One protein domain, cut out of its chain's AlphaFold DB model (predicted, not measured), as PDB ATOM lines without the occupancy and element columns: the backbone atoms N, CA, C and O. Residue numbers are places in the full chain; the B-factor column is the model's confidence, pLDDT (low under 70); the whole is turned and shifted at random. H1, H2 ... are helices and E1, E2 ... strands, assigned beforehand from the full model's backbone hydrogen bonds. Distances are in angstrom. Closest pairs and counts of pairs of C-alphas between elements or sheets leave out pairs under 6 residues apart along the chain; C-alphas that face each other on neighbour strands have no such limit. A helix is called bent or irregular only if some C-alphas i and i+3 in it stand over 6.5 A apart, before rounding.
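This is residues 3 to 83 of the 151 residues of the protein "DNA double-strand break repair nuclease NurA" of Ktedonobacterales bacterium (UniProt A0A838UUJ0). A long two-stranded hairpin, E1 and E2, runs through the middle of a loose-jointed fold of loops and four short helices, none of which touches another helix. H3 lies beyond one end of the hairpin and the turn of residues 63 to 70 makes the other end, while the free loop of residues 8 to 13 sticks out to one side, with H1 and H2 between it and the hairpin, and H4 lies on the opposite side. The unnamed stretch of residues 27 to 45 folds back along E1, and its residues 39 to 40 pair with residues 58 to 59 of E1. The printed part has 81 residues, under half of them in named elements, in the order H1, H2, H3, E1, E2, H4; the class is mixed, helices and strands, and the sheet order is E1 - E2, antiparallel. The whole is only just compact, close to loose, with a radius of gyration of the C-alphas of 13.7 A, and only just flat, with spans of 38 by 36 by 20 A.

H1, residues 3 to 8, and H2, residues 22 to 26, are close but not clearly touching; their closest C-alphas, of Met 4 and Asp 22, are 7.0 A apart. H3, residues 46 to 53, is apart from H1 and H2. E1, residues 57 to 62, and E2, residues 71 to 76, form a hairpin, antiparallel at 151 degrees between their directions. Across it N 60 and O 73 are 2.9 A apart and N 71 and O 62 are 2.8 A apart, both within hydrogen-bond range. The closest C-alphas of H2 and E1, of Gly 23 and Tyr 61, are 6.9 A apart. H4, residues 77 to 81, follows E2 with no residue between; the closest C-alphas of H4 and E1, of Ala 58 and Arg 77, are 4.9 A apart. In H1 and H4 every O i to N i+4 pair is within hydrogen-bond range; in H2 it is 0 of 1, with 2 of 2 O i to N i+3 pairs, and in H3 0 of 4, with 4 of 5.

H1 begins at C-alpha 3 at (96.371, 29.000, 62.372) and measures 8.6 A; H2 measures 7.7 A. H3 measures 11.5 A and is irregular, with C-alphas 49 and 52 9.2 A apart. E1 begins at C-alpha 57 at (82.857, 26.745, 61.242) and measures 16.3 A, and E2 16.8 A. H4 measures 6.2 A and ends at C-alpha 81 at (76.997, 35.800, 62.796).

The two C-alphas farthest apart, of Ala 52 and Asp 67, are 38.8 A apart. The printed part has no cut. The links H1 to H2 and H2 to H3 are long, with 13 and 19 residues. The mean pLDDT of the printed part is 80.1; residues 3 to 20, 27 and 44 to 45 are under 70.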
ATOM      1  N   GLY A   3      97.164  28.615  63.540       58.34
ATOM      2  CA  GLY A   3      96.371  29.000  62.372       58.34
ATOM      3  C   GLY A   3      95.912  30.448  62.483       58.34
ATOM      4  O   GLY A   3      95.982  31.182  61.505       58.34
ATOM      5  N   MET A   4      95.537  30.864  63.697       63.44
ATOM      6  CA  MET A   4      95.129  32.234  63.986       63.44
ATOM      7  C   MET A   4      96.300  33.209  63.827       63.44
ATOM      8  O   MET A   4      96.179  34.180  63.091       63.44
ATOM      9  N   LEU A   5      97.458  32.928  64.439       61.94
ATOM     10  CA  LEU A   5      98.636  33.799  64.340       61.94
ATOM     11  C   LEU A   5      99.181  33.925  62.913       61.94
ATOM     12  O   LEU A   5      99.580  35.012  62.507       61.94
ATOM     13  N   ARG A   6      99.178  32.838  62.132       61.12
ATOM     14  CA  ARG A   6      99.565  32.888  60.713       61.12
ATOM     15  C   ARG A   6      98.585  33.697  59.866       61.12
ATOM     16  O   ARG A   6      99.023  34.384  58.954       61.12
ATOM     17  N   ALA A   7      97.288  33.611  60.158       62.84
ATOM     18  CA  ALA A   7      96.275  34.400  59.464       62.84
ATOM     19  C   ALA A   7      96.327  35.889  59.854       62.84
ATOM     20  O   ALA A   7      96.132  36.742  58.998       62.84
ATOM     21  N   ALA A   8      96.616  36.200  61.122       63.31
ATOM     22  CA  ALA A   8      96.710  37.572  61.626       63.31
ATOM     23  C   ALA A   8      98.027  38.273  61.245       63.31
ATOM     24  O   ALA A   8      98.050  39.492  61.098       63.31
ATOM     25  N   PHE A   9      99.118  37.520  61.068       65.38
ATOM     26  CA  PHE A   9     100.431  38.046  60.688       65.38
ATOM     27  C   PHE A   9     100.996  37.309  59.463       65.38
ATOM     28  O   PHE A   9     102.012  36.620  59.589       65.38
ATOM     29  N   PRO A  10     100.377  37.448  58.277       62.88
ATOM     30  CA  PRO A  10     100.821  36.747  57.069       62.88
ATOM     31  C   PRO A  10     102.257  37.125  56.665       62.88
ATOM     32  O   PRO A  10     103.002  36.281  56.173       62.88
ATOM     33  N   GLU A  11     102.674  38.358  56.968       65.19
ATOM     34  CA  GLU A  11     104.013  38.900  56.686       65.19
ATOM     35  C   GLU A  11     105.124  38.266  57.540       65.19
ATOM     36  O   GLU A  11     106.306  38.303  57.195       65.19
ATOM     37  N   ARG A  12     104.766  37.675  58.687       62.25
ATOM     38  CA  ARG A  12     105.701  36.933  59.530       62.25
ATOM     39  C   ARG A  12     105.561  35.461  59.181       62.25
ATOM     40  O   ARG A  12     104.615  34.802  59.604       62.25
ATOM     41  N   ALA A  13     106.541  34.929  58.454       60.09
ATOM     42  CA  ALA A  13     106.672  33.499  58.184       60.09
ATOM     43  C   ALA A  13     106.956  32.723  59.486       60.09
ATOM     44  O   ALA A  13     108.073  32.283  59.755       60.09
ATOM     45  N   LEU A  14     105.934  32.581  60.333       65.81
ATOM     46  CA  LEU A  14     106.037  31.893  61.608       65.81
ATOM     47  C   LEU A  14     106.238  30.391  61.342       65.81
ATOM     48  O   LEU A  14     105.434  29.781  60.609       65.81
ATOM     49  N   PRO A  15     107.292  29.780  61.916       66.56
ATOM     50  CA  PRO A  15     107.533  28.355  61.772       66.56
ATOM     51  C   PRO A  15     106.394  27.561  62.431       66.56
ATOM     52  O   PRO A  15     105.815  28.008  63.425       66.56
ATOM     53  N   PRO A  16     106.039  26.379  61.902       62.69
ATOM     54  CA  PRO A  16     105.005  25.548  62.498       62.69
ATOM     55  C   PRO A  16     105.456  25.065  63.880       62.69
ATOM     56  O   PRO A  16     106.397  24.283  64.005       62.69
ATOM     57  N   THR A  17     104.765  25.500  64.932       62.06
ATOM     58  CA  THR A  17     105.004  25.024  66.297       62.06
ATOM     59  C   THR A  17     103.860  24.103  66.729       62.06
ATOM     60  O   THR A  17     102.678  24.408  66.582       62.06
ATOM     61  N   LYS A  18     104.208  22.914  67.238       61.44
ATOM     62  CA  LYS A  18     103.238  21.970  67.830       61.44
ATOM     63  C   LYS A  18     103.022  22.195  69.331       61.44
ATOM     64  O   LYS A  18     102.148  21.565  69.906       61.44
ATOM     65  N   ARG A  19     103.844  23.048  69.953       63.28
ATOM     66  CA  ARG A  19     103.932  23.221  71.412       63.28
ATOM     67  C   ARG A  19     103.254  24.480  71.944       63.28
ATOM     68  O   ARG A  19     103.064  24.583  73.146       63.28
ATOM     69  N   VAL A  20     102.916  25.427  71.073       66.44
ATOM     70  CA  VAL A  20     102.243  26.666  71.472       66.44
ATOM     71  C   VAL A  20     100.813  26.598  70.963       66.44
ATOM     72  O   VAL A  20     100.581  26.328  69.785       66.44
ATOM     73  N   HIS A  21      99.869  26.793  71.874       73.31
ATOM     74  CA  HIS A  21      98.449  26.855  71.569       73.31
ATOM     75  C   HIS A  21      98.006  28.313  71.599       73.31
ATOM     76  O   HIS A  21      98.339  29.024  72.543       73.31
ATOM     77  N   ASP A  22      97.216  28.732  70.608       78.06
ATOM     78  CA  ASP A  22      96.685  30.101  70.505       78.06
ATOM     79  C   ASP A  22      95.951  30.554  71.792       78.06
ATOM     80  O   ASP A  22      95.972  31.730  72.128       78.06
ATOM     81  N   GLY A  23      95.372  29.618  72.561       76.81
ATOM     82  CA  GLY A  23      94.735  29.898  73.857       76.81
ATOM     83  C   GLY A  23      95.670  30.535  74.893       76.81
ATOM     84  O   GLY A  23      95.236  31.371  75.675       76.81
ATOM     85  N   LEU A  24      96.967  30.207  74.864       81.56
ATOM     86  CA  LEU A  24      97.961  30.772  75.788       81.56
ATOM     87  C   LEU A  24      98.209  32.265  75.556       81.56
ATOM     88  O   LEU A  24      98.696  32.943  76.452       81.56
ATOM     89  N   LEU A  25      97.880  32.781  74.368       81.44
ATOM     90  CA  LEU A  25      98.055  34.195  74.036       81.44
ATOM     91  C   LEU A  25      97.074  35.096  74.790       81.44
ATOM     92  O   LEU A  25      97.296  36.296  74.859       81.44
ATOM     93  N   TRP A  26      95.996  34.524  75.325       80.25
ATOM     94  CA  TRP A  26      94.894  35.261  75.939       80.25
ATOM     95  C   TRP A  26      94.942  35.272  77.470       80.25
ATOM     96  O   TRP A  26      94.038  35.830  78.080       80.25
ATOM     97  N   GLY A  27      95.970  34.665  78.080       69.81
ATOM     98  CA  GLY A  27      96.015  34.360  79.516       69.81
ATOM     99  C   GLY A  27      95.693  35.538  80.439       69.81
ATOM    100  O   GLY A  27      94.850  35.393  81.313       69.81
ATOM    101  N   ASP A  28      96.285  36.709  80.189       78.88
ATOM    102  CA  ASP A  28      96.074  37.908  81.021       78.88
ATOM    103  C   ASP A  28      95.072  38.902  80.402       78.88
ATOM    104  O   ASP A  28      94.885  40.010  80.904       78.88
ATOM    105  N   HIS A  29      94.450  38.541  79.277       85.69
ATOM    106  CA  HIS A  29      93.589  39.436  78.499       85.69
ATOM    107  C   HIS A  29      92.092  39.167  78.672       85.69
ATOM    108  O   HIS A  29      91.291  39.984  78.224       85.69
ATOM    109  N   LEU A  30      91.711  38.047  79.290       88.75
ATOM    110  CA  LEU A  30      90.317  37.660  79.509       88.75
ATOM    111  C   LEU A  30      90.079  37.397  80.998       88.75
ATOM    112  O   LEU A  30      90.797  36.605  81.609       88.75
ATOM    113  N   ALA A  31      89.059  38.033  81.578       91.00
ATOM    114  CA  ALA A  31      88.587  37.684  82.912       91.00
ATOM    115  C   ALA A  31      87.704  36.429  82.856       91.00
ATOM    116  O   ALA A  31      87.258  36.010  81.790       91.00
ATOM    117  N   TRP A  32      87.433  35.807  84.008       91.88
ATOM    118  CA  TRP A  32      86.534  34.652  84.062       91.88
ATOM    119  C   TRP A  32      85.172  34.981  83.433       91.88
ATOM    120  O   TRP A  32      84.557  35.996  83.756       91.88
ATOM    121  N   GLY A  33      84.707  34.111  82.537       89.06
ATOM    122  CA  GLY A  33      83.469  34.290  81.785       89.06
ATOM    123  C   GLY A  33      83.605  35.154  80.528       89.06
ATOM    124  O   GLY A  33      82.695  35.121  79.692       89.06
ATOM    125  N   ASP A  34      84.717  35.864  80.330       92.44
ATOM    126  CA  ASP A  34      84.948  36.611  79.098       92.44
ATOM    127  C   ASP A  34      85.186  35.665  77.929       92.44
ATOM    128  O   ASP A  34      85.826  34.613  78.039       92.44
ATOM    129  N   ALA A  35      84.669  36.081  76.780       92.56
ATOM    130  CA  ALA A  35      84.905  35.417  75.520       92.56
ATOM    131  C   ALA A  35      85.434  36.419  74.505       92.56
ATOM    132  O   ALA A  35      85.077  37.596  74.501       92.56
ATOM    133  N   THR A  36      86.270  35.928  73.610       92.06
ATOM    134  CA  THR A  36      86.697  36.705  72.458       92.06
ATOM    135  C   THR A  36      85.568  36.861  71.441       92.06
ATOM    136  O   THR A  36      84.594  36.105  71.438       92.06
ATOM    137  N   VAL A  37      85.754  37.774  70.486       90.31
ATOM    138  CA  VAL A  37      84.933  37.787  69.268       90.31
ATOM    139  C   VAL A  37      85.059  36.451  68.520       90.31
ATOM    140  O   VAL A  37      86.108  35.800  68.606       90.31
ATOM    141  N   PRO A  38      84.017  36.013  67.797       90.88
ATOM    142  CA  PRO A  38      84.108  34.809  66.992       90.88
ATOM    143  C   PRO A  38      84.989  35.048  65.759       90.88
ATOM    144  O   PRO A  38      84.902  36.078  65.091       90.88
ATOM    145  N   TRP A  39      85.812  34.060  65.423       89.62
ATOM    146  CA  TRP A  39      86.622  34.025  64.208       89.62
ATOM    147  C   TRP A  39      86.248  32.840  63.335       89.62
ATOM    148  O   TRP A  39      85.795  31.808  63.822       89.62
ATOM    149  N   ILE A  40      86.509  32.946  62.034       87.88
ATOM    150  CA  ILE A  40      86.307  31.832  61.106       87.88
ATOM    151  C   ILE A  40      87.499  30.875  61.171       87.88
ATOM    152  O   ILE A  40      88.663  31.279  61.128       87.88
ATOM    153  N   SER A  41      87.209  29.581  61.281       83.69
ATOM    154  CA  SER A  41      88.230  28.544  61.340       83.69
ATOM    155  C   SER A  41      88.927  28.397  59.985       83.69
ATOM    156  O   SER A  41      88.293  28.131  58.969       83.69
ATOM    157  N   ALA A  42      90.254  28.530  59.977       75.31
ATOM    158  CA  ALA A  42      91.101  28.343  58.794       75.31
ATOM    159  C   ALA A  42      91.911  27.029  58.845       75.31
ATOM    160  O   ALA A  42      92.989  26.928  58.256       75.31
ATOM    161  N   ARG A  43      91.442  26.016  59.592       70.50
ATOM    162  CA  ARG A  43      92.126  24.713  59.705       70.50
ATOM    163  C   ARG A  43      92.143  23.999  58.348       70.50
ATOM    164  O   ARG A  43      91.123  23.515  57.879       70.50
ATOM    165  N   GLY A  44      93.298  23.977  57.688       62.66
ATOM    166  CA  GLY A  44      93.405  23.520  56.300       62.66
ATOM    167  C   GLY A  44      93.299  22.008  56.086       62.66
ATOM    168  O   GLY A  44      92.956  21.604  54.983       62.66
ATOM    169  N   ASP A  45      93.586  21.200  57.105       69.38
ATOM    170  CA  ASP A  45      93.621  19.735  57.044       69.38
ATOM    171  C   ASP A  45      92.225  19.120  57.191       69.38
ATOM    172  O   ASP A  45      91.723  18.504  56.259       69.38
ATOM    173  N   VAL A  46      91.565  19.353  58.325       71.56
ATOM    174  CA  VAL A  46      90.271  18.727  58.646       71.56
ATOM    175  C   VAL A  46      89.112  19.406  57.913       71.56
ATOM    176  O   VAL A  46      88.158  18.746  57.519       71.56
ATOM    177  N   LEU A  47      89.179  20.721  57.663       71.06
ATOM    178  CA  LEU A  47      88.079  21.423  56.983       71.06
ATOM    179  C   LEU A  47      88.018  21.136  55.477       71.06
ATOM    180  O   LEU A  47      87.022  21.470  54.841       71.06
ATOM    181  N   ALA A  48      89.060  20.536  54.890       73.44
ATOM    182  CA  ALA A  48      89.023  20.124  53.489       73.44
ATOM    183  C   ALA A  48      87.946  19.050  53.240       73.44
ATOM    184  O   ALA A  48      87.315  19.059  52.186       73.44
ATOM    185  N   GLU A  49      87.680  18.195  54.232       79.62
ATOM    186  CA  GLU A  49      86.669  17.129  54.166       79.62
ATOM    187  C   GLU A  49      85.228  17.668  54.141       79.62
ATOM    188  O   GLU A  49      84.318  16.996  53.667       79.62
ATOM    189  N   TYR A  50      85.024  18.913  54.578       75.44
ATOM    190  CA  TYR A  50      83.711  19.561  54.647       75.44
ATOM    191  C   TYR A  50      83.276  20.205  53.322       75.44
ATOM    192  O   TYR A  50      82.216  20.825  53.258       75.44
ATOM    193  N   GLY A  51      84.079  20.110  52.254       81.31
ATOM    194  CA  GLY A  51      83.714  20.595  50.919       81.31
ATOM    195  C   GLY A  51      83.201  22.043  50.918       81.31
ATOM    196  O   GLY A  51      83.901  22.965  51.338       81.31
ATOM    197  N   ALA A  52      81.958  22.249  50.469       79.44
ATOM    198  CA  ALA A  52      81.319  23.569  50.424       79.44
ATOM    199  C   ALA A  52      81.125  24.208  51.815       79.44
ATOM    200  O   ALA A  52      81.083  25.433  51.924       79.44
ATOM    201  N   GLN A  53      81.057  23.412  52.887       78.56
ATOM    202  CA  GLN A  53      80.929  23.908  54.260       78.56
ATOM    203  C   GLN A  53      82.279  24.205  54.928       78.56
ATOM    204  O   GLN A  53      82.310  24.540  56.112       78.56
ATOM    205  N   ARG A  54      83.401  24.149  54.197       78.31
ATOM    206  CA  ARG A  54      84.749  24.427  54.726       78.31
ATOM    207  C   ARG A  54      84.857  25.753  55.495       78.31
ATOM    208  O   ARG A  54      85.591  25.830  56.472       78.31
ATOM    209  N   GLY A  55      84.134  26.788  55.062       79.88
ATOM    210  CA  GLY A  55      84.074  28.099  55.726       79.88
ATOM    211  C   GLY A  55      82.922  28.257  56.727       79.88
ATOM    212  O   GLY A  55      82.623  29.375  57.136       79.88
ATOM    213  N   GLY A  56      82.231  27.169  57.065       87.19
ATOM    214  CA  GLY A  56      81.015  27.155  57.876       87.19
ATOM    215  C   GLY A  56      81.248  26.967  59.372       87.19
ATOM    216  O   GLY A  56      80.272  26.863  60.108       87.19
ATOM    217  N   ILE A  57      82.503  26.920  59.828       89.25
ATOM    218  CA  ILE A  57      82.857  26.745  61.242       89.25
ATOM    219  C   ILE A  57      83.532  28.010  61.765       89.25
ATOM    220  O   ILE A  57      84.559  28.450  61.240       89.25
ATOM    221  N   ALA A  58      82.965  28.563  62.829       91.75
ATOM    222  CA  ALA A  58      83.532  29.638  63.621       91.75
ATOM    223  C   ALA A  58      84.055  29.103  64.961       91.75
ATOM    224  O   ALA A  58      83.697  28.011  65.405       91.75
ATOM    225  N   PHE A  59      84.926  29.863  65.613       92.31
ATOM    226  CA  PHE A  59      85.432  29.552  66.940       92.31
ATOM    227  C   PHE A  59      85.654  30.819  67.763       92.31
ATOM    228  O   PHE A  59      85.925  31.881  67.212       92.31
ATOM    229  N   ALA A  60      85.602  30.683  69.082       92.88
ATOM    230  CA  ALA A  60      85.980  31.716  70.041       92.88
ATOM    231  C   ALA A  60      86.767  31.084  71.199       92.88
ATOM    232  O   ALA A  60      86.777  29.859  71.362       92.88
ATOM    233  N   TYR A  61      87.445  31.910  71.990       92.94
ATOM    234  CA  TYR A  61      88.077  31.498  73.241       92.94
ATOM    235  C   TYR A  61      87.239  32.007  74.411       92.94
ATOM    236  O   TYR A  61      86.929  33.193  74.447       92.94
ATOM    237  N   LEU A  62      86.877  31.119  75.338       92.88
ATOM    238  CA  LEU A  62      86.111  31.414  76.551       92.88
ATOM    239  C   LEU A  62      86.974  31.123  77.783       92.88
ATOM    240  O   LEU A  62      87.460  29.999  77.955       92.88
ATOM    241  N   GLN A  63      87.144  32.113  78.655       92.75
ATOM    242  CA  GLN A  63      87.871  31.954  79.910       92.75
ATOM    243  C   GLN A  63      86.998  31.223  80.937       92.75
ATOM    244  O   GLN A  63      86.210  31.822  81.664       92.75
ATOM    245  N   ALA A  64      87.128  29.899  80.979       88.56
ATOM    246  CA  ALA A  64      86.278  29.032  81.794       88.56
ATOM    247  C   ALA A  64      86.749  28.857  83.253       88.56
ATOM    248  O   ALA A  64      85.971  28.436  84.107       88.56
ATOM    249  N   ALA A  65      88.014  29.166  83.546       84.44
ATOM    250  CA  ALA A  65      88.630  28.989  84.862       84.44
ATOM    251  C   ALA A  65      89.685  30.072  85.115       84.44
ATOM    252  O   ALA A  65      90.213  30.634  84.169       84.44
ATOM    253  N   THR A  66      90.013  30.369  86.369       80.12
ATOM    254  CA  THR A  66      90.968  31.445  86.709       80.12
ATOM    255  C   THR A  66      92.433  31.023  86.549       80.12
ATOM    256  O   THR A  66      93.306  31.861  86.365       80.12
ATOM    257  N   ASP A  67      92.716  29.723  86.616       83.19
ATOM    258  CA  ASP A  67      94.064  29.143  86.672       83.19
ATOM    259  C   ASP A  67      94.453  28.360  85.408       83.19
ATOM    260  O   ASP A  67      95.528  27.761  85.338       83.19
ATOM    261  N   ARG A  68      93.575  28.338  84.400       83.38
ATOM    262  CA  ARG A  68      93.770  27.587  83.157       83.38
ATOM    263  C   ARG A  68      93.625  28.496  81.937       83.38
ATOM    264  O   ARG A  68      92.857  29.455  81.979       83.38
ATOM    265  N   PRO A  69      94.322  28.192  80.829       85.31
ATOM    266  CA  PRO A  69      94.127  28.912  79.581       85.31
ATOM    267  C   PRO A  69      92.670  28.817  79.099       85.31
ATOM    268  O   PRO A  69      92.020  27.791  79.334       85.31
ATOM    269  N   PRO A  70      92.174  29.830  78.373       90.19
ATOM    270  CA  PRO A  70      90.810  29.829  77.872       90.19
ATOM    271  C   PRO A  70      90.544  28.651  76.929       90.19
ATOM    272  O   PRO A  70      91.374  28.267  76.095       90.19
ATOM    273  N   ALA A  71      89.346  28.086  77.053       89.31
ATOM    274  CA  ALA A  71      88.886  26.967  76.252       89.31
ATOM    275  C   ALA A  71      88.453  27.447  74.864       89.31
ATOM    276  O   ALA A  71      87.794  28.475  74.718       89.31
ATOM    277  N   ARG A  72      88.802  26.684  73.826       90.81
ATOM    278  CA  ARG A  72      88.342  26.946  72.461       90.81
ATOM    279  C   ARG A  72      86.962  26.331  72.270       90.81
ATOM    280  O   ARG A  72      86.838  25.111  72.302       90.81
ATOM    281  N   ILE A  73      85.972  27.170  72.010       91.50
ATOM    282  CA  ILE A  73      84.630  26.750  71.614       91.50
ATOM    283  C   ILE A  73      84.500  26.863  70.097       91.50
ATOM    284  O   ILE A  73      84.930  27.856  69.511       91.50
ATOM    285  N   GLU A  74      83.950  25.838  69.451       91.81
ATOM    286  CA  GLU A  74      83.672  25.838  68.012       91.81
ATOM    287  C   GLU A  74      82.164  25.770  67.788       91.81
ATOM    288  O   GLU A  74      81.442  25.108  68.530       91.81
ATOM    289  N   MET A  75      81.686  26.487  66.778       92.19
ATOM    290  CA  MET A  75      80.266  26.598  66.467       92.19
ATOM    291  C   MET A  75      80.054  26.793  64.969       92.19
ATOM    292  O   MET A  75      80.965  27.239  64.264       92.19
ATOM    293  N   PRO A  76      78.853  26.505  64.449       92.50
ATOM    294  CA  PRO A  76      78.514  26.881  63.090       92.50
ATOM    295  C   PRO A  76      78.622  28.395  62.884       92.50
ATOM    296  O   PRO A  76      78.241  29.186  63.747       92.50
ATOM    297  N   ARG A  77      79.088  28.807  61.706       91.69
ATOM    298  CA  ARG A  77      79.260  30.214  61.328       91.69
ATOM    299  C   ARG A  77      77.975  31.028  61.487       91.69
ATOM    300  O   ARG A  77      78.034  32.145  61.980       91.69
ATOM    301  N   TRP A  78      76.828  30.450  61.139       92.56
ATOM    302  CA  TRP A  78      75.539  31.128  61.264       92.56
ATOM    303  C   TRP A  78      75.186  31.477  62.717       92.56
ATOM    304  O   TRP A  78      74.531  32.484  62.939       92.56
ATOM    305  N   VAL A  79      75.653  30.701  63.707       93.62
ATOM    306  CA  VAL A  79      75.476  31.037  65.131       93.62
ATOM    307  C   VAL A  79      76.323  32.255  65.475       93.62
ATOM    308  O   VAL A  79      75.819  33.206  66.065       93.62
ATOM    309  N   ALA A  80      77.591  32.240  65.060       92.62
ATOM    310  CA  ALA A  80      78.544  33.314  65.318       92.62
ATOM    311  C   ALA A  80      78.157  34.652  64.666       92.62
ATOM    312  O   ALA A  80      78.494  35.705  65.197       92.62
ATOM    313  N   GLU A  81      77.477  34.612  63.518       91.12
ATOM    314  CA  GLU A  81      76.997  35.800  62.796       91.12
ATOM    315  C   GLU A  81      75.601  36.261  63.245       91.12
ATOM    316  O   GLU A  81      75.155  37.336  62.849       91.12
ATOM    317  N   SER A  82      74.911  35.465  64.065       93.31
ATOM    318  CA  SER A  82      73.590  35.789  64.608       93.31
ATOM    319  C   SER A  82      73.666  36.433  65.995       93.31
ATOM    320  O   SER A  82      74.690  36.394  66.679       93.31
ATOM    321  N   ASP A  83      72.533  36.951  66.455       93.56
ATOM    322  CA  ASP A  83      72.309  37.411  67.828       93.56
ATOM    323  C   ASP A  83      72.252  36.269  68.863       93.56
ATOM    324  O   ASP A  83      72.179  36.524  70.065       93.56
TER     325      ASP A  83